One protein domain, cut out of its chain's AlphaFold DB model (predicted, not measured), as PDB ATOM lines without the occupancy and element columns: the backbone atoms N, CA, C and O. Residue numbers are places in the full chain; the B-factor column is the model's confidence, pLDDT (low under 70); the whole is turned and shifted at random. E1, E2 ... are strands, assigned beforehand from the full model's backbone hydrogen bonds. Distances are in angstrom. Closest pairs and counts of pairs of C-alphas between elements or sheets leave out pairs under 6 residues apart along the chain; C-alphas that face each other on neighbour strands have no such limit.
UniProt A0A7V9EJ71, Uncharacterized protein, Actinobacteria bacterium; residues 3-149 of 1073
ATOM      1  N   ILE A   3      12.559-127.502  64.067       95.81
ATOM      2  CA  ILE A   3      13.754-126.977  63.408       95.81
ATOM      3  C   ILE A   3      14.258-128.055  62.453       95.81
ATOM      4  O   ILE A   3      14.446-129.193  62.878       95.81
ATOM      5  N   GLN A   4      14.457-127.713  61.186       95.25
ATOM      6  CA  GLN A   4      15.127-128.569  60.209       95.25
ATOM      7  C   GLN A   4      16.608-128.187  60.147       95.25
ATOM      8  O   GLN A   4      16.928-127.010  60.025       95.25
ATOM      9  N   THR A   5      17.520-129.151  60.207       93.06
ATOM     10  CA  THR A   5      18.939-128.898  59.906       93.06
ATOM     11  C   THR A   5      19.177-128.961  58.395       93.06
ATOM     12  O   THR A   5      18.604-129.816  57.709       93.06
ATOM     13  N   ILE A   6      19.995-128.043  57.870       90.31
ATOM     14  CA  ILE A   6      20.452-128.023  56.473       90.31
ATOM     15  C   ILE A   6      21.989-127.937  56.474       90.31
ATOM     16  O   ILE A   6      22.517-126.888  56.832       90.31
ATOM     17  N   PRO A   7      22.722-128.993  56.069       88.12
ATOM     18  CA  PRO A   7      22.231-130.325  55.701       88.12
ATOM     19  C   PRO A   7      21.531-131.041  56.866       88.12
ATOM     20  O   PRO A   7      21.729-130.691  58.026       88.12
ATOM     21  N   ALA A   8      20.749-132.075  56.548       89.62
ATOM     22  CA  ALA A   8      20.177-132.965  57.551       89.62
ATOM     23  C   ALA A   8      21.294-133.693  58.324       89.62
ATOM     24  O   ALA A   8      22.110-134.387  57.710       89.62
ATOM     25  N   VAL A   9      21.332-133.521  59.650       89.44
ATOM     26  CA  VAL A   9      22.272-134.201  60.555       89.44
ATOM     27  C   VAL A   9      21.569-134.599  61.857       89.44
ATOM     28  O   VAL A   9      20.886-133.779  62.476       89.44
ATOM     29  N   GLU A  10      21.755-135.846  62.292       91.62
ATOM     30  CA  GLU A  10      21.230-136.383  63.555       91.62
ATOM     31  C   GLU A  10      21.960-135.797  64.779       91.62
ATOM     32  O   GLU A  10      23.150-135.493  64.729       91.62
ATOM     33  N   GLY A  11      21.267-135.665  65.916       91.31
ATOM     34  CA  GLY A  11      21.910-135.405  67.210       91.31
ATOM     35  C   GLY A  11      22.406-133.971  67.440       91.31
ATOM     36  O   GLY A  11      23.041-133.712  68.469       91.31
ATOM     37  N   VAL A  12      22.088-133.034  66.542       93.75
ATOM     38  CA  VAL A  12      22.318-131.595  66.737       93.75
ATOM     39  C   VAL A  12      21.435-131.111  67.881       93.75
ATOM     40  O   VAL A  12      20.218-131.314  67.862       93.75
ATOM     41  N   SER A  13      22.040-130.489  68.891       95.25
ATOM     42  CA  SER A  13      21.328-130.017  70.080       95.25
ATOM     43  C   SER A  13      20.774-128.601  69.925       95.25
ATOM     44  O   SER A  13      21.489-127.668  69.570       95.25
ATOM     45  N   PHE A  14      19.513-128.425  70.313       96.31
ATOM     46  CA  PHE A  14      18.831-127.136  70.423       96.31
ATOM     47  C   PHE A  14      18.232-126.970  71.822       96.31
ATOM     48  O   PHE A  14      17.948-127.963  72.494       96.31
ATOM     49  N   THR A  15      17.971-125.739  72.264       96.62
ATOM     50  CA  THR A  15      17.102-125.466  73.422       96.62
ATOM     51  C   THR A  15      15.946-124.540  73.062       96.62
ATOM     52  O   THR A  15      16.038-123.766  72.114       96.62
ATOM     53  N   LEU A  16      14.845-124.651  73.812       95.00
ATOM     54  CA  LEU A  16      13.733-123.699  73.810       95.00
ATOM     55  C   LEU A  16      13.388-123.351  75.266       95.00
ATOM     56  O   LEU A  16      13.047-124.255  76.033       95.00
ATOM     57  N   ASP A  17      13.537-122.091  75.671       92.88
ATOM     58  CA  ASP A  17      13.539-121.642  77.076       92.88
ATOM     59  C   ASP A  17      14.447-122.522  77.974       92.88
ATOM     60  O   ASP A  17      14.077-122.944  79.075       92.88
ATOM     61  N   GLY A  18      15.625-122.903  77.465       89.19
ATOM     62  CA  GLY A  18      16.565-123.801  78.148       89.19
ATOM     63  C   GLY A  18      16.136-125.277  78.222       89.19
ATOM     64  O   GLY A  18      16.834-126.092  78.830       89.19
ATOM     65  N   ARG A  19      15.013-125.675  77.607       93.12
ATOM     66  CA  ARG A  19      14.623-127.088  77.453       93.12
ATOM     67  C   ARG A  19      15.312-127.677  76.225       93.12
ATOM     68  O   ARG A  19      14.933-127.346  75.106       93.12
ATOM     69  N   GLN A  20      16.292-128.555  76.430       95.31
ATOM     70  CA  GLN A  20      17.034-129.187  75.335       95.31
ATOM     71  C   GLN A  20      16.185-130.208  74.551       95.31
ATOM     72  O   GLN A  20      15.403-130.962  75.136       95.31
ATOM     73  N   PHE A  21      16.375-130.246  73.232       95.12
ATOM     74  CA  PHE A  21      15.863-131.243  72.288       95.12
ATOM     75  C   PHE A  21      16.874-131.418  71.135       95.12
ATOM     76  O   PHE A  21      17.764-130.587  70.972       95.12
ATOM     77  N   THR A  22      16.786-132.506  70.368       95.88
ATOM     78  CA  THR A  22      17.770-132.852  69.321       95.88
ATOM     79  C   THR A  22      17.101-133.171  67.988       95.88
ATOM     80  O   THR A  22      15.919-133.521  67.969       95.88
ATOM     81  N   SER A  23      17.855-133.077  66.889       95.62
ATOM     82  CA  SER A  23      17.453-133.608  65.579       95.62
ATOM     83  C   SER A  23      17.497-135.141  65.518       95.62
ATOM     84  O   SER A  23      18.257-135.780  66.253       95.62
ATOM     85  N   ASP A  24      16.677-135.713  64.637       94.50
ATOM     86  CA  ASP A  24      16.648-137.134  64.264       94.50
ATOM     87  C   ASP A  24      17.431-137.424  62.961       94.50
ATOM     88  O   ASP A  24      18.126-136.549  62.443       94.50
ATOM     89  N   GLU A  25      17.344-138.657  62.440       92.12
ATOM     90  CA  GLU A  25      18.015-139.112  61.204       92.12
ATOM     91  C   GLU A  25      17.685-138.244  59.966       92.12
ATOM     92  O   GLU A  25      18.534-138.082  59.089       92.12
ATOM     93  N   ASP A  26      16.485-137.646  59.902       92.75
ATOM     94  CA  ASP A  26      16.055-136.728  58.830       92.75
ATOM     95  C   ASP A  26      16.504-135.268  59.095       92.75
ATOM     96  O   ASP A  26      16.201-134.346  58.331       92.75
ATOM     97  N   GLY A  27      17.243-135.031  60.183       93.38
ATOM     98  CA  GLY A  27      17.709-133.716  60.604       93.38
ATOM     99  C   GLY A  27      16.644-132.862  61.298       93.38
ATOM    100  O   GLY A  27      16.868-131.658  61.460       93.38
ATOM    101  N   LEU A  28      15.510-133.441  61.707       96.56
ATOM    102  CA  LEU A  28      14.345-132.719  62.212       96.56
ATOM    103  C   LEU A  28      14.286-132.736  63.750       96.56
ATOM    104  O   LEU A  28      14.116-133.771  64.387       96.56
ATOM    105  N   ALA A  29      14.379-131.563  64.375       96.25
ATOM    106  CA  ALA A  29      14.273-131.390  65.822       96.25
ATOM    107  C   ALA A  29      12.882-130.844  66.199       96.25
ATOM    108  O   ALA A  29      12.542-129.707  65.868       96.25
ATOM    109  N   VAL A  30      12.054-131.630  66.901       95.25
ATOM    110  CA  VAL A  30      10.650-131.268  67.208       95.25
ATOM    111  C   VAL A  30      10.408-131.095  68.708       95.25
ATOM    112  O   VAL A  30      10.654-132.001  69.501       95.25
ATOM    113  N   VAL A  31       9.825-129.955  69.099       94.12
ATOM    114  CA  VAL A  31       9.455-129.650  70.491       94.12
ATOM    115  C   VAL A  31       8.016-129.131  70.612       94.12
ATOM    116  O   VAL A  31       7.568-128.253  69.867       94.12
ATOM    117  N   SER A  32       7.269-129.673  71.576       91.62
ATOM    118  CA  SER A  32       5.900-129.243  71.890       91.62
ATOM    119  C   SER A  32       5.888-128.079  72.882       91.62
ATOM    120  O   SER A  32       6.560-128.120  73.916       91.62
ATOM    121  N   VAL A  33       5.073-127.074  72.568       89.75
ATOM    122  CA  VAL A  33       4.910-125.811  73.302       89.75
ATOM    123  C   VAL A  33       3.441-125.704  73.724       89.75
ATOM    124  O   VAL A  33       2.569-126.074  72.937       89.75
ATOM    125  N   GLU A  34       3.162-125.290  74.964       87.00
ATOM    126  CA  GLU A  34       1.804-125.349  75.541       87.00
ATOM    127  C   GLU A  34       0.980-124.071  75.306       87.00
ATOM    128  O   GLU A  34      -0.204-124.170  74.982       87.00
ATOM    129  N   ASP A  35       1.604-122.895  75.407       90.31
ATOM    130  CA  ASP A  35       0.980-121.582  75.203       90.31
ATOM    131  C   ASP A  35       1.580-120.868  73.970       90.31
ATOM    132  O   ASP A  35       2.737-121.103  73.625       90.31
ATOM    133  N   PRO A  36       0.829-119.991  73.278       91.62
ATOM    134  CA  PRO A  36       1.386-119.135  72.236       91.62
ATOM    135  C   PRO A  36       2.113-117.922  72.842       91.62
ATOM    136  O   PRO A  36       1.594-117.271  73.753       91.62
ATOM    137  N   GLY A  37       3.285-117.575  72.311       93.19
ATOM    138  CA  GLY A  37       4.134-116.522  72.875       93.19
ATOM    139  C   GLY A  37       5.473-116.358  72.161       93.19
ATOM    140  O   GLY A  37       5.728-117.014  71.153       93.19
ATOM    141  N   ALA A  38       6.315-115.477  72.697       93.56
ATOM    142  CA  ALA A  38       7.726-115.385  72.340       93.56
ATOM    143  C   ALA A  38       8.534-116.370  73.199       93.56
ATOM    144  O   ALA A  38       8.244-116.516  74.388       93.56
ATOM    145  N   TYR A  39       9.507-117.038  72.583       95.00
ATOM    146  CA  TYR A  39      10.339-118.082  73.181       95.00
ATOM    147  C   TYR A  39      11.805-117.876  72.799       95.00
ATOM    148  O   TYR A  39      12.087-117.548  71.644       95.00
ATOM    149  N   ASP A  40      12.727-118.121  73.729       95.06
ATOM    150  CA  ASP A  40      14.164-118.095  73.437       95.06
ATOM    151  C   ASP A  40      14.578-119.451  72.847       95.06
ATOM    152  O   ASP A  40      14.452-120.482  73.511       95.06
ATOM    153  N   VAL A  41      15.072-119.467  71.605       95.94
ATOM    154  CA  VAL A  41      15.652-120.656  70.959       95.94
ATOM    155  C   VAL A  41      17.163-120.500  70.819       95.94
ATOM    156  O   VAL A  41      17.656-119.426  70.478       95.94
ATOM    157  N   GLU A  42      17.900-121.584  71.056       96.69
ATOM    158  CA  GLU A  42      19.358-121.623  70.923       96.69
ATOM    159  C   GLU A  42      19.817-122.906  70.224       96.69
ATOM    160  O   GLU A  42      19.384-123.997  70.594       96.69
ATOM    161  N   ALA A  43      20.707-122.792  69.238       95.75
ATOM    162  CA  ALA A  43      21.479-123.908  68.698       95.75
ATOM    163  C   ALA A  43      22.750-124.099  69.543       95.75
ATOM    164  O   ALA A  43      23.593-123.205  69.610       95.75
ATOM    165  N   LEU A  44      22.900-125.259  70.189       93.75
ATOM    166  CA  LEU A  44      24.041-125.571  71.058       93.75
ATOM    167  C   LEU A  44      25.236-126.054  70.224       93.75
ATOM    168  O   LEU A  44      25.608-127.226  70.258       93.75
ATOM    169  N   LEU A  45      25.804-125.129  69.451       90.81
ATOM    170  CA  LEU A  45      26.895-125.356  68.507       90.81
ATOM    171  C   LEU A  45      28.086-124.414  68.797       90.81
ATOM    172  O   LEU A  45      27.879-123.324  69.336       90.81
ATOM    173  N   PRO A  46      29.330-124.791  68.438       89.44
ATOM    174  CA  PRO A  46      29.706-126.008  67.713       89.44
ATOM    175  C   PRO A  46      29.623-127.290  68.557       89.44
ATOM    176  O   PRO A  46      29.774-127.257  69.779       89.44
ATOM    177  N   GLN A  47      29.386-128.426  67.896       89.25
ATOM    178  CA  GLN A  47      29.238-129.744  68.529       89.25
ATOM    179  C   GLN A  47      29.964-130.822  67.709       89.25
ATOM    180  O   GLN A  47      29.861-130.862  66.485       89.25
ATOM    181  N   GLU A  48      30.653-131.733  68.398       89.25
ATOM    182  CA  GLU A  48      31.126-132.996  67.823       89.25
ATOM    183  C   GLU A  48      30.016-134.060  67.929       89.25
ATOM    184  O   GLU A  48      29.414-134.259  68.991       89.25
ATOM    185  N   VAL A  49      29.726-134.733  66.820       82.56
ATOM    186  CA  VAL A  49      28.711-135.783  66.663       82.56
ATOM    187  C   VAL A  49      29.391-137.033  66.101       82.56
ATOM    188  O   VAL A  49      30.357-136.941  65.349       82.56
ATOM    189  N   GLY A  50      28.940-138.220  66.517       77.88
ATOM    190  CA  GLY A  50      29.483-139.516  66.074       77.88
ATOM    191  C   GLY A  50      30.888-139.872  66.593       77.88
ATOM    192  O   GLY A  50      31.162-141.046  66.832       77.88
ATOM    193  N   GLY A  51      31.744-138.874  66.841       81.69
ATOM    194  CA  GLY A  51      33.194-139.032  67.016       81.69
ATOM    195  C   GLY A  51      33.984-138.856  65.710       81.69
ATOM    196  O   GLY A  51      35.184-139.110  65.677       81.69
ATOM    197  N   ASP A  52      33.301-138.471  64.628       86.69
ATOM    198  CA  ASP A  52      33.836-138.325  63.268       86.69
ATOM    199  C   ASP A  52      33.299-137.085  62.529       86.69
ATOM    200  O   ASP A  52      33.761-136.785  61.428       86.69
ATOM    201  N   SER A  53      32.350-136.356  63.132       90.75
ATOM    202  CA  SER A  53      31.607-135.246  62.530       90.75
ATOM    203  C   SER A  53      31.665-134.006  63.431       90.75
ATOM    204  O   SER A  53      31.277-134.062  64.594       90.75
ATOM    205  N   PHE A  54      32.109-132.866  62.904       93.69
ATOM    206  CA  PHE A  54      32.159-131.584  63.612       93.69
ATOM    207  C   PHE A  54      31.220-130.587  62.933       93.69
ATOM    208  O   PHE A  54      31.285-130.387  61.718       93.69
ATOM    209  N   ILE A  55      30.327-129.996  63.723       93.56
ATOM    210  CA  ILE A  55      29.198-129.198  63.244       93.56
ATOM    211  C   ILE A  55      29.323-127.777  63.780       93.56
ATOM    212  O   ILE A  55      29.438-127.575  64.991       93.56
ATOM    213  N   GLU A  56      29.231-126.797  62.885       94.44
ATOM    214  CA  GLU A  56      29.225-125.369  63.199       94.44
ATOM    215  C   GLU A  56      27.898-124.733  62.755       94.44
ATOM    216  O   GLU A  56      27.278-125.160  61.779       94.44
ATOM    217  N   PHE A  57      27.439-123.712  63.481       94.19
ATOM    218  CA  PHE A  57      26.246-122.947  63.112       94.19
ATOM    219  C   PHE A  57      26.615-121.826  62.135       94.19
ATOM    220  O   PHE A  57      27.528-121.056  62.431       94.19
ATOM    221  N   SER A  58      25.890-121.706  61.019       91.56
ATOM    222  CA  SER A  58      26.074-120.613  60.056       91.56
ATOM    223  C   SER A  58      25.013-119.524  60.256       91.56
ATOM    224  O   SER A  58      25.337-118.407  60.667       91.56
ATOM    225  N   GLN A  59      23.733-119.846  60.030       91.94
ATOM    226  CA  GLN A  59      22.608-118.915  60.203       91.94
ATOM    227  C   GLN A  59      21.250-119.633  60.287       91.94
ATOM    228  O   GLN A  59      21.129-120.831  60.036       91.94
ATOM    229  N   TRP A  60      20.201-118.886  60.631       92.44
ATOM    230  CA  TRP A  60      18.806-119.315  60.508       92.44
ATOM    231  C   TRP A  60      18.233-118.968  59.126       92.44
ATOM    232  O   TRP A  60      18.645-117.992  58.501       92.44
ATOM    233  N   SER A  61      17.188-119.687  58.710       88.44
ATOM    234  CA  SER A  61      16.448-119.539  57.440       88.44
ATOM    235  C   SER A  61      15.846-118.153  57.128       88.44
ATOM    236  O   SER A  61      15.230-117.966  56.080       88.44
ATOM    237  N   ASP A  62      15.937-117.187  58.041       87.62
ATOM    238  CA  ASP A  62      15.521-115.789  57.856       87.62
ATOM    239  C   ASP A  62      16.696-114.786  57.875       87.62
ATOM    240  O   ASP A  62      16.467-113.575  57.817       87.62
ATOM    241  N   GLY A  63      17.941-115.278  57.900       85.75
ATOM    242  CA  GLY A  63      19.173-114.486  57.827       85.75
ATOM    243  C   GLY A  63      19.720-113.995  59.171       85.75
ATOM    244  O   GLY A  63      20.592-113.129  59.183       85.75
ATOM    245  N   GLU A  64      19.218-114.501  60.301       90.94
ATOM    246  CA  GLU A  64      19.826-114.251  61.616       90.94
ATOM    247  C   GLU A  64      21.044-115.170  61.821       90.94
ATOM    248  O   GLU A  64      20.914-116.392  61.790       90.94
ATOM    249  N   SER A  65      22.225-114.591  62.048       90.56
ATOM    250  CA  SER A  65      23.481-115.331  62.266       90.56
ATOM    251  C   SER A  65      23.757-115.627  63.747       90.56
ATOM    252  O   SER A  65      24.700-116.347  64.067       90.56
ATOM    253  N   ALA A  66      22.967-115.082  64.677       94.12
ATOM    254  CA  ALA A  66      23.069-115.431  66.089       94.12
ATOM    255  C   ALA A  66      22.484-116.839  66.360       94.12
ATOM    256  O   ALA A  66      21.296-117.060  66.105       94.12
ATOM    257  N   PRO A  67      23.247-117.789  66.945       94.75
ATOM    258  CA  PRO A  67      22.725-119.117  67.278       94.75
ATOM    259  C   PRO A  67      21.668-119.085  68.392       94.75
ATOM    260  O   PRO A  67      20.908-120.040  68.508       94.75
ATOM    261  N   ALA A  68      21.582-118.003  69.177       95.62
ATOM    262  CA  ALA A  68      20.569-117.771  70.210       95.62
ATOM    263  C   ALA A  68      19.701-116.546  69.868       95.62
ATOM    264  O   ALA A  68      20.241-115.490  69.528       95.62
ATOM    265  N   ARG A  69      18.367-116.671  69.951       94.06
ATOM    266  CA  ARG A  69      17.405-115.642  69.506       94.06
ATOM    267  C   ARG A  69      15.986-115.825  70.064       94.06
ATOM    268  O   ARG A  69      15.570-116.936  70.372       94.06
ATOM    269  N   GLU A  70      15.200-114.747  70.064       94.62
ATOM    270  CA  GLU A  70      13.752-114.789  70.328       94.62
ATOM    271  C   GLU A  70      12.972-115.229  69.066       94.62
ATOM    272  O   GLU A  70      13.286-114.814  67.942       94.62
ATOM    273  N   VAL A  71      11.940-116.064  69.238       93.31
ATOM    274  CA  VAL A  71      11.043-116.554  68.175       93.31
ATOM    275  C   VAL A  71       9.585-116.531  68.637       93.31
ATOM    276  O   VAL A  71       9.232-117.083  69.677       93.31
ATOM    277  N   GLN A  72       8.707-115.937  67.824       92.19
ATOM    278  CA  GLN A  72       7.263-115.900  68.069       92.19
ATOM    279  C   GLN A  72       6.586-117.199  67.595       92.19
ATOM    280  O   GLN A  72       6.639-117.551  66.415       92.19
ATOM    281  N   VAL A  73       5.897-117.892  68.503       91.94
ATOM    282  CA  VAL A  73       5.196-119.162  68.260       91.94
ATOM    283  C   VAL A  73       3.691-118.974  68.482       91.94
ATOM    284  O   VAL A  73       3.204-119.050  69.606       91.94
ATOM    285  N   ASP A  74       2.931-118.758  67.403       87.69
ATOM    286  CA  ASP A  74       1.480-118.486  67.483       87.69
ATOM    287  C   ASP A  74       0.594-119.746  67.431       87.69
ATOM    288  O   ASP A  74      -0.516-119.767  67.964       87.69
ATOM    289  N   THR A  75       1.024-120.795  66.722       85.88
ATOM    290  CA  THR A  75       0.296-122.080  66.579       85.88
ATOM    291  C   THR A  75       1.240-123.177  66.091       85.88
ATOM    292  O   THR A  75       1.261-124.282  66.624       85.88
ATOM    293  N   PHE A  76       2.054-122.854  65.089       87.75
ATOM    294  CA  PHE A  76       3.230-123.613  64.692       87.75
ATOM    295  C   PHE A  76       4.341-122.619  64.352       87.75
ATOM    296  O   PHE A  76       4.064-121.489  63.957       87.75
ATOM    297  N   ALA A  77       5.583-123.052  64.525       90.50
ATOM    298  CA  ALA A  77       6.777-122.339  64.103       90.50
ATOM    299  C   ALA A  77       7.721-123.378  63.503       90.50
ATOM    300  O   ALA A  77       7.927-124.439  64.108       90.50
ATOM    301  N   PHE A  78       8.220-123.072  62.311       92.81
ATOM    302  CA  PHE A  78       9.180-123.856  61.550       92.81
ATOM    303  C   PHE A  78      10.353-122.932  61.228       92.81
ATOM    304  O   PHE A  78      10.123-121.800  60.803       92.81
ATOM    305  N   LEU A  79      11.567-123.408  61.471       93.06
ATOM    306  CA  LEU A  79      12.821-122.744  61.128       93.06
ATOM    307  C   LEU A  79      13.739-123.766  60.476       93.06
ATOM    308  O   LEU A  79      13.641-124.958  60.774       93.06
ATOM    309  N   GLU A  80      14.677-123.286  59.674       93.31
ATOM    310  CA  GLU A  80      15.794-124.098  59.202       93.31
ATOM    311  C   GLU A  80      17.076-123.525  59.820       93.31
ATOM    312  O   GLU A  80      17.246-122.306  59.900       93.31
ATOM    313  N   ALA A  81      17.919-124.403  60.355       93.19
ATOM    314  CA  ALA A  81      19.244-124.081  60.863       93.19
ATOM    315  C   ALA A  81      20.249-124.496  59.790       93.19
ATOM    316  O   ALA A  81      20.396-125.689  59.512       93.19
ATOM    317  N   GLU A  82      20.901-123.519  59.173       92.56
ATOM    318  CA  GLU A  82      21.928-123.745  58.164       92.56
ATOM    319  C   GLU A  82      23.267-123.985  58.870       92.56
ATOM    320  O   GLU A  82      23.735-123.165  59.670       92.56
ATOM    321  N   LEU A  83      23.849-125.154  58.616       91.94
ATOM    322  CA  LEU A  83      24.989-125.708  59.334       91.94
ATOM    323  C   LEU A  83      26.159-125.950  58.385       91.94
ATOM    324  O   LEU A  83      25.991-126.392  57.247       91.94
ATOM    325  N   GLU A  84      27.365-125.754  58.900       92.94
ATOM    326  CA  GLU A  84      28.587-126.200  58.242       92.94
ATOM    327  C   GLU A  84      29.036-127.508  58.893       92.94
ATOM    328  O   GLU A  84      29.003-127.654  60.116       92.94
ATOM    329  N   VAL A  85      29.409-128.491  58.071       92.75
ATOM    330  CA  VAL A  85      29.742-129.845  58.537       92.75
ATOM    331  C   VAL A  85      31.120-130.218  58.029       92.75
ATOM    332  O   VAL A  85      31.367-130.181  56.823       92.75
ATOM    333  N   SER A  86      31.994-130.615  58.947       94.38
ATOM    334  CA  SER A  86      33.328-131.149  58.673       94.38
ATOM    335  C   SER A  86      33.424-132.592  59.159       94.38
ATOM    336  O   SER A  86      32.837-132.926  60.184       94.38
ATOM    337  N   TYR A  87      34.186-133.438  58.464       94.12
ATOM    338  CA  TYR A  87      34.452-134.814  58.899       94.12
ATOM    339  C   TYR A  87      35.938-135.023  59.182       94.12
ATOM    340  O   TYR A  87      36.797-134.467  58.488       94.12
ATOM    341  N   LEU A  88      36.236-135.828  60.202       93.25
ATOM    342  CA  LEU A  88      37.598-136.195  60.569       93.25
ATOM    343  C   LEU A  88      38.141-137.188  59.538       93.25
ATOM    344  O   LEU A  88      37.824-138.375  59.571       93.25
ATOM    345  N   THR A  89      38.939-136.681  58.602       93.81
ATOM    346  CA  THR A  89      39.523-137.463  57.508       93.81
ATOM    347  C   THR A  89      40.872-138.022  57.945       93.81
ATOM    348  O   THR A  89      41.717-137.280  58.451       93.81
ATOM    349  N   THR A  90      41.089-139.321  57.741       93.06
ATOM    350  CA  THR A  90      42.405-139.964  57.880       93.06
ATOM    351  C   THR A  90      43.051-140.147  56.508       93.06
ATOM    352  O   THR A  90      42.354-140.232  55.496       93.06
ATOM    353  N   PHE A  91      44.382-140.215  56.462       92.62
ATOM    354  CA  PHE A  91      45.143-140.287  55.214       92.62
ATOM    355  C   PHE A  91      46.001-141.552  55.163       92.62
ATOM    356  O   PHE A  91      46.588-141.959  56.166       92.62
ATOM    357  N   SER A  92      46.110-142.161  53.983       92.75
ATOM    358  CA  SER A  92      47.141-143.160  53.690       92.75
ATOM    359  C   SER A  92      47.756-142.906  52.319       92.75
ATOM    360  O   SER A  92      47.083-142.445  51.399       92.75
ATOM    361  N   PHE A  93      49.046-143.195  52.172       92.31
ATOM    362  CA  PHE A  93      49.793-142.914  50.946       92.31
ATOM    363  C   PHE A  93      50.318-144.223  50.372       92.31
ATOM    364  O   PHE A  93      50.796-145.091  51.110       92.31
ATOM    365  N   VAL A  94      50.209-144.382  49.057       92.25
ATOM    366  CA  VAL A  94      50.702-145.569  48.353       92.25
ATOM    367  C   VAL A  94      51.560-145.193  47.153       92.25
ATOM    368  O   VAL A  94      51.285-144.231  46.437       92.25
ATOM    369  N   ASN A  95      52.595-145.992  46.932       89.00
ATOM    370  CA  ASN A  95      53.471-145.908  45.770       89.00
ATOM    371  C   ASN A  95      52.796-146.477  44.500       89.00
ATOM    372  O   ASN A  95      51.826-147.236  44.610       89.00
ATOM    373  N   PRO A  96      53.345-146.230  43.290       84.81
ATOM    374  CA  PRO A  96      52.817-146.775  42.028       84.81
ATOM    375  C   PRO A  96      52.784-148.313  41.923       84.81
ATOM    376  O   PRO A  96      52.168-148.856  41.006       84.81
ATOM    377  N   ASP A  97      53.468-149.029  42.820       83.56
ATOM    378  CA  ASP A  97      53.440-150.494  42.935       83.56
ATOM    379  C   ASP A  97      52.371-151.011  43.923       83.56
ATOM    380  O   ASP A  97      52.189-152.225  44.061       83.56
ATOM    381  N   GLY A  98      51.645-150.104  44.585       84.44
ATOM    382  CA  GLY A  98      50.642-150.392  45.607       84.44
ATOM    383  C   GLY A  98      51.204-150.602  47.017       84.44
ATOM    384  O   GLY A  98      50.449-151.012  47.902       84.44
ATOM    385  N   ALA A  99      52.497-150.357  47.254       86.94
ATOM    386  CA  ALA A  99      53.080-150.433  48.590       86.94
ATOM    387  C   ALA A  99      52.668-149.228  49.456       86.94
ATOM    388  O   ALA A  99      52.699-148.090  48.990       86.94
ATOM    389  N   LEU A 100      52.316-149.481  50.722       89.62
ATOM    390  CA  LEU A 100      52.023-148.440  51.711       89.62
ATOM    391  C   LEU A 100      53.303-147.711  52.131       89.62
ATOM    392  O   LEU A 100      54.281-148.339  52.546       89.62
ATOM    393  N   VAL A 101      53.256-146.389  52.044       89.31
ATOM    394  CA  VAL A 101      54.296-145.471  52.513       89.31
ATOM    395  C   VAL A 101      54.180-145.307  54.029       89.31
ATOM    396  O   VAL A 101      53.083-145.414  54.579       89.31
ATOM    397  N   ASP A 102      55.300-145.077  54.713       86.38
ATOM    398  CA  ASP A 102      55.302-144.794  56.152       86.38
ATOM    399  C   ASP A 102      54.712-143.397  56.442       86.38
ATOM    400  O   ASP A 102      55.269-142.414  55.944       86.38
ATOM    401  N   PRO A 103      53.626-143.253  57.229       84.69
ATOM    402  CA  PRO A 103      53.089-141.941  57.588       84.69
ATOM    403  C   PRO A 103      54.116-141.032  58.278       84.69
ATOM    404  O   PRO A 103      54.129-139.839  57.995       84.69
ATOM    405  N   GLU A 104      55.035-141.579  59.091       84.75
ATOM    406  CA  GLU A 104      56.087-140.785  59.759       84.75
ATOM    407  C   GLU A 104      57.130-140.203  58.775       84.75
ATOM    408  O   GLU A 104      57.978-139.410  59.181       84.75
ATOM    409  N   SER A 105      57.076-140.564  57.484       85.94
ATOM    410  CA  SER A 105      57.936-139.995  56.432       85.94
ATOM    411  C   SER A 105      57.318-138.809  55.675       85.94
ATOM    412  O   SER A 105      58.024-138.145  54.915       85.94
ATOM    413  N   VAL A 106      56.018-138.535  55.850       89.19
ATOM    414  CA  VAL A 106      55.264-137.542  55.064       89.19
ATOM    415  C   VAL A 106      55.232-136.190  55.786       89.19
ATOM    416  O   VAL A 106      54.295-135.900  56.525       89.19
ATOM    417  N   ASP A 107      56.239-135.338  55.551       85.31
ATOM    418  CA  ASP A 107      56.369-134.038  56.233       85.31
ATOM    419  C   ASP A 107      55.134-133.137  56.044       85.31
ATOM    420  O   ASP A 107      54.744-132.395  56.949       85.31
ATOM    421  N   SER A 108      54.535-133.140  54.843       88.06
ATOM    422  CA  SER A 108      53.340-132.332  54.570       88.06
ATOM    423  C   SER A 108      52.523-132.762  53.353       88.06
ATOM    424  O   SER A 108      53.028-133.370  52.408       88.06
ATOM    425  N   VAL A 109      51.248-132.369  53.350       91.19
ATOM    426  CA  VAL A 109      50.320-132.505  52.217       91.19
ATOM    427  C   VAL A 109      49.673-131.153  51.941       91.19
ATOM    428  O   VAL A 109      49.223-130.484  52.868       91.19
ATOM    429  N   ILE A 110      49.583-130.759  50.672       90.44
ATOM    430  CA  ILE A 110      48.835-129.577  50.235       90.44
ATOM    431  C   ILE A 110      47.557-130.055  49.544       90.44
ATOM    432  O   ILE A 110      47.614-130.765  48.539       90.44
ATOM    433  N   LEU A 111      46.405-129.673  50.090       92.19
ATOM    434  CA  LEU A 111      45.077-130.013  49.587       92.19
ATOM    435  C   LEU A 111      44.368-128.758  49.072       92.19
ATOM    436  O   LEU A 111      43.905-127.937  49.865       92.19
ATOM    437  N   GLY A 112      44.219-128.635  47.759       89.50
ATOM    438  CA  GLY A 112      43.332-127.647  47.152       89.50
ATOM    439  C   GLY A 112      41.877-127.986  47.465       89.50
ATOM    440  O   GLY A 112      41.493-129.156  47.446       89.50
ATOM    441  N   ASN A 113      41.060-126.975  47.761       90.44
ATOM    442  CA  ASN A 113      39.627-127.122  47.996       90.44
ATOM    443  C   ASN A 113      38.801-126.478  46.870       90.44
ATOM    444  O   ASN A 113      39.182-125.474  46.267       90.44
ATOM    445  N   GLY A 114      37.618-127.038  46.614       83.00
ATOM    446  CA  GLY A 114      36.700-126.594  45.559       83.00
ATOM    447  C   GLY A 114      36.086-125.200  45.758       83.00
ATOM    448  O   GLY A 114      35.291-124.776  44.922       83.00
ATOM    449  N   LEU A 115      36.435-124.495  46.841       83.81
ATOM    450  CA  LEU A 115      36.051-123.104  47.110       83.81
ATOM    451  C   LEU A 115      37.166-122.106  46.731       83.81
ATOM    452  O   LEU A 115      36.962-120.897  46.828       83.81
ATOM    453  N   GLY A 116      38.330-122.589  46.270       77.56
ATOM    454  CA  GLY A 116      39.433-121.758  45.773       77.56
ATOM    455  C   GLY A 116      40.489-121.376  46.815       77.56
ATOM    456  O   GLY A 116      41.192-120.385  46.621       77.56
ATOM    457  N   GLY A 117      40.605-122.134  47.909       82.06
ATOM    458  CA  GLY A 117      41.736-122.059  48.841       82.06
ATOM    459  C   GLY A 117      42.426-123.413  49.009       82.06
ATOM    460  O   GLY A 117      41.906-124.428  48.554       82.06
ATOM    461  N   SER A 118      43.556-123.440  49.715       85.38
ATOM    462  CA  SER A 118      44.303-124.674  50.005       85.38
ATOM    463  C   SER A 118      44.449-124.891  51.512       85.38
ATOM    464  O   SER A 118      44.515-123.935  52.287       85.38
ATOM    465  N   VAL A 119      44.508-126.154  51.931       86.31
ATOM    466  CA  VAL A 119      44.786-126.597  53.301       86.31
ATOM    467  C   VAL A 119      46.147-127.286  53.302       86.31
ATOM    468  O   VAL A 119      46.377-128.177  52.489       86.31
ATOM    469  N   VAL A 120      47.047-126.884  54.198       88.00
ATOM    470  CA  VAL A 120      48.340-127.555  54.392       88.00
ATOM    471  C   VAL A 120      48.258-128.413  55.648       88.00
ATOM    472  O   VAL A 120      47.939-127.901  56.720       88.00
ATOM    473  N   LEU A 121      48.540-129.702  55.500       88.06
ATOM    474  CA  LEU A 121      48.661-130.669  56.586       88.06
ATOM    475  C   LEU A 121      50.143-130.858  56.919       88.06
ATOM    476  O   LEU A 121      50.957-130.939  56.000       88.06
ATOM    477  N   SER A 122      50.473-130.969  58.205       80.44
ATOM    478  CA  SER A 122      51.768-131.470  58.692       80.44
ATOM    479  C   SER A 122      51.631-132.942  59.066       80.44
ATOM    480  O   SER A 122      50.563-133.340  59.534       80.44
ATOM    481  N   ASP A 123      52.694-133.727  58.876       74.88
ATOM    482  CA  ASP A 123      52.853-135.086  59.430       74.88
ATOM    483  C   ASP A 123      51.697-136.071  59.095       74.88
ATOM    484  O   ASP A 123      51.482-137.073  59.774       74.88
ATOM    485  N   ALA A 124      50.921-135.754  58.048       77.19
ATOM    486  CA  ALA A 124      49.692-136.425  57.605       77.19
ATOM    487  C   ALA A 124      48.612-136.692  58.688       77.19
ATOM    488  O   ALA A 124      47.807-137.621  58.552       77.19
ATOM    489  N   ASP A 125      48.562-135.869  59.738       84.06
ATOM    490  CA  ASP A 125      47.699-136.082  60.908       84.06
ATOM    491  C   ASP A 125      46.179-136.059  60.567       84.06
ATOM    492  O   ASP A 125      45.742-135.285  59.698       84.06
ATOM    493  N   PRO A 126      45.324-136.858  61.249       89.88
ATOM    494  CA  PRO A 126      43.876-136.875  61.022       89.88
ATOM    495  C   PRO A 126      43.244-135.487  61.170       89.88
ATOM    496  O   PRO A 126      43.313-134.867  62.231       89.88
ATOM    497  N   THR A 127      42.601-135.001  60.106       91.62
ATOM    498  CA  THR A 127      42.220-133.587  59.985       91.62
ATOM    499  C   THR A 127      40.738-133.407  59.670       91.62
ATOM    500  O   THR A 127      40.164-134.096  58.828       91.62
ATOM    501  N   TRP A 128      40.116-132.426  60.328       92.94
ATOM    502  CA  TRP A 128      38.754-131.976  60.046       92.94
ATOM    503  C   TRP A 128      38.680-131.270  58.686       92.94
ATOM    504  O   TRP A 128      39.053-130.102  58.561       92.94
ATOM    505  N   LEU A 129      38.180-131.965  57.662       93.62
ATOM    506  CA  LEU A 129      37.925-131.387  56.342       93.62
ATOM    507  C   LEU A 129      36.447-131.000  56.217       93.62
ATOM    508  O   LEU A 129      35.557-131.813  56.473       93.62
ATOM    509  N   LYS A 130      36.179-129.754  55.807       92.69
ATOM    510  CA  LYS A 130      34.820-129.224  55.633       92.69
ATOM    511  C   LYS A 130      34.153-129.938  54.466       92.69
ATOM    512  O   LYS A 130      34.610-129.824  53.343       92.69
ATOM    513  N   ALA A 131      33.082-130.677  54.726       91.56
ATOM    514  CA  ALA A 131      32.379-131.496  53.744       91.56
ATOM    515  C   ALA A 131      31.190-130.763  53.107       91.56
ATOM    516  O   ALA A 131      30.877-130.967  51.929       91.56
ATOM    517  N   ARG A 132      30.513-129.918  53.895       88.94
ATOM    518  CA  ARG A 132      29.341-129.123  53.501       88.94
ATOM    519  C   ARG A 132      29.534-127.677  53.943       88.94
ATOM    520  O   ARG A 132      29.920-127.437  55.086       88.94
ATOM    521  N   THR A 133      29.219-126.741  53.054       85.62
ATOM    522  CA  THR A 133      29.164-125.303  53.342       85.62
ATOM    523  C   THR A 133      27.819-124.723  52.910       85.62
ATOM    524  O   THR A 133      27.135-125.283  52.049       85.62
ATOM    525  N   VAL A 134      27.444-123.593  53.505       79.44
ATOM    526  CA  VAL A 134      26.266-122.813  53.116       79.44
ATOM    527  C   VAL A 134      26.645-121.876  51.963       79.44
ATOM    528  O   VAL A 134      27.709-121.255  51.989       79.44
ATOM    529  N   ASP A 135      25.794-121.782  50.940       65.88
ATOM    530  CA  ASP A 135      25.964-120.817  49.849       65.88
ATOM    531  C   ASP A 135      25.535-119.414  50.302       65.88
ATOM    532  O   ASP A 135      24.461-119.241  50.877       65.88
ATOM    533  N   ALA A 136      26.290-118.376  49.929       53.22
ATOM    534  CA  ALA A 136      25.968-116.976  50.247       53.22
ATOM    535  C   ALA A 136      24.659-116.442  49.605       53.22
ATOM    536  O   ALA A 136      24.306-115.277  49.793       53.22
ATOM    537  N   GLU A 137      23.949-117.277  48.837       54.75
ATOM    538  CA  GLU A 137      22.647-116.997  48.217       54.75
ATOM    539  C   GLU A 137      21.523-117.938  48.734       54.75
ATOM    540  O   GLU A 137      20.431-117.962  48.167       54.75
ATOM    541  N   GLY A 138      21.771-118.692  49.822       51.75
ATOM    542  CA  GLY A 138      20.757-119.260  50.735       51.75
ATOM    543  C   GLY A 138      19.616-120.058  50.093       51.75
ATOM    544  O   GLY A 138      18.451-119.841  50.423       51.75
ATOM    545  N   SER A 139      19.912-120.894  49.090       45.50
ATOM    546  CA  SER A 139      18.867-121.528  48.263       45.50
ATOM    547  C   SER A 139      19.197-122.924  47.704       45.50
ATOM    548  O   SER A 139      18.424-123.464  46.910       45.50
ATOM    549  N   GLY A 140      20.310-123.539  48.119       50.69
ATOM    550  CA  GLY A 140      20.689-124.900  47.722       50.69
ATOM    551  C   GLY A 140      20.204-125.965  48.711       50.69
ATOM    552  O   GLY A 140      20.744-126.065  49.812       50.69
ATOM    553  N   GLU A 141      19.239-126.806  48.314       55.97
ATOM    554  CA  GLU A 141      18.756-127.943  49.122       55.97
ATOM    555  C   GLU A 141      19.922-128.864  49.553       55.97
ATOM    556  O   GLU A 141      20.453-129.650  48.766       55.97
ATOM    557  N   GLY A 142      20.313-128.773  50.831       62.97
ATOM    558  CA  GLY A 142      21.369-129.587  51.443       62.97
ATOM    559  C   GLY A 142      22.788-128.997  51.425       62.97
ATOM    560  O   GLY A 142      23.707-129.698  51.854       62.97
ATOM    561  N   GLY A 143      22.982-127.756  50.968       69.06
ATOM    562  CA  GLY A 143      24.275-127.055  50.986       69.06
ATOM    563  C   GLY A 143      25.320-127.574  49.985       69.06
ATOM    564  O   GLY A 143      25.283-128.725  49.531       69.06
ATOM    565  N   GLN A 144      26.287-126.720  49.641       81.44
ATOM    566  CA  GLN A 144      27.344-127.044  48.685       81.44
ATOM    567  C   GLN A 144      28.289-128.110  49.268       81.44
ATOM    568  O   GLN A 144      28.856-127.939  50.350       81.44
ATOM    569  N   ARG A 145      28.496-129.214  48.535       89.19
ATOM    570  CA  ARG A 145      29.553-130.191  48.853       89.19
ATOM    571  C   ARG A 145      30.912-129.613  48.476       89.19
ATOM    572  O   ARG A 145      31.125-129.265  47.315       89.19
ATOM    573  N   VAL A 146      31.836-129.587  49.427       91.31
ATOM    574  CA  VAL A 146      33.228-129.205  49.174       91.31
ATOM    575  C   VAL A 146      33.980-130.420  48.634       91.31
ATOM    576  O   VAL A 146      33.910-131.508  49.206       91.31
ATOM    577  N   ALA A 147      34.681-130.232  47.518       93.19
ATOM    578  CA  ALA A 147      35.624-131.202  46.972       93.19
ATOM    579  C   ALA A 147      37.055-130.840  47.392       93.19
ATOM    580  O   ALA A 147      37.352-129.658  47.576       93.19
ATOM    581  N   TYR A 148      37.939-131.830  47.468       94.19
ATOM    582  CA  TYR A 148      39.371-131.651  47.693       94.19
ATOM    583  C   TYR A 148      40.194-132.386  46.632       94.19
ATOM    584  O   TYR A 148      39.801-133.440  46.135       94.19
ATOM    585  N   SER A 149      41.361-131.838  46.308       92.69
ATOM    586  CA  SER A 149      42.341-132.420  45.386       92.69
ATOM    587  C   SER A 149      43.748-132.221  45.937       92.69
ATOM    588  O   SER A 149      44.048-131.158  46.475       92.69
TER     589      SER A 149
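Overview. This is residues 3 to 149 of the 1073 residues of an uncharacterized protein of Actinobacteria bacterium (UniProt A0A7V9EJ71). A sandwich of two strongly twisted sheets makes one end of a long rod, and the long strand E9 runs out of it towards the other end, where the small hairpin E10 and E11 lies. After E12, residues 134 to 149 turn back and run to E10, tied to E12 and E10 by short antiparallel pairings. The printed part has 147 residues with no named helix and twelve strands, E1 to E12 in chain order; the class is all strand, with 74 residues in these strands. One sheet has the order E3 E2 E5 E8, all antiparallel; the branched sheet E1 E4 E6 E7 E9 E12 is mixed. The whole is loose, with a radius of gyration of the C-alphas of 19.2 A, and spans 67 by 29 by 22 A.

Along the chain. Find C-alpha 3 at (13.754, -126.977, 63.408), where E1, residues 3 to 6, begins. Then come E2, residues 13 to 16, E3, residues 19 to 22, E4, residues 28 to 30, and E5, residues 37 to 43, 19.3 A long. Next are E6, residues 47 to 49, E7, residues 53 to 60, 20.5 A, and E8, residues 68 to 73, 15.6 A. From C-alpha 78 at (9.180, -123.856, 61.550), E9 runs 48.7 A to C-alpha 94. E10, residues 108 to 113, spans 16.1 A, E11, residues 118 to 122, 13.3 A, and E12, residues 127 to 133, 16.8 A, ending at C-alpha 133 at (29.164, -125.303, 53.342).

Arrangement. Start at E1: E4 is antiparallel on one side, with N 3 and O 29 at 2.8 A, and E9 parallel on the other, with N 4 and O 79 at 2.9 A. The pairing along E9 is staggered: E1 and E12 lie on one side of it, E7 on the other. Look for N 54 and O 86 at 2.8 A between E7 and E9, and N 89 and O 127 at 2.9 A between E9 and E12. E6 and E7 form a hairpin, with N 49 and O 53 at 2.8 A. In the other sheet, find N 14 and O 21 at 2.9 A in the hairpin E2 and E3, N 15 and O 42 at 2.8 A between E2 and E5, and N 71 and O 39 at 2.8 A between E5 and E8. These two sheets form a sandwich, two sheets face to face, with best planes 15 degrees apart. In the hairpin E10 and E11, N 111 and O 119 are 2.8 A apart.

Size, cuts and confidence. The two C-alphas farthest apart, those of Asp 35 and Asp 97, are 68.0 A apart. The printed part has no cut, and its one long link is E9 to E10, 13 residues. Mean pLDDT of the printed part is 88.4; residues 135 to 143 are under 70.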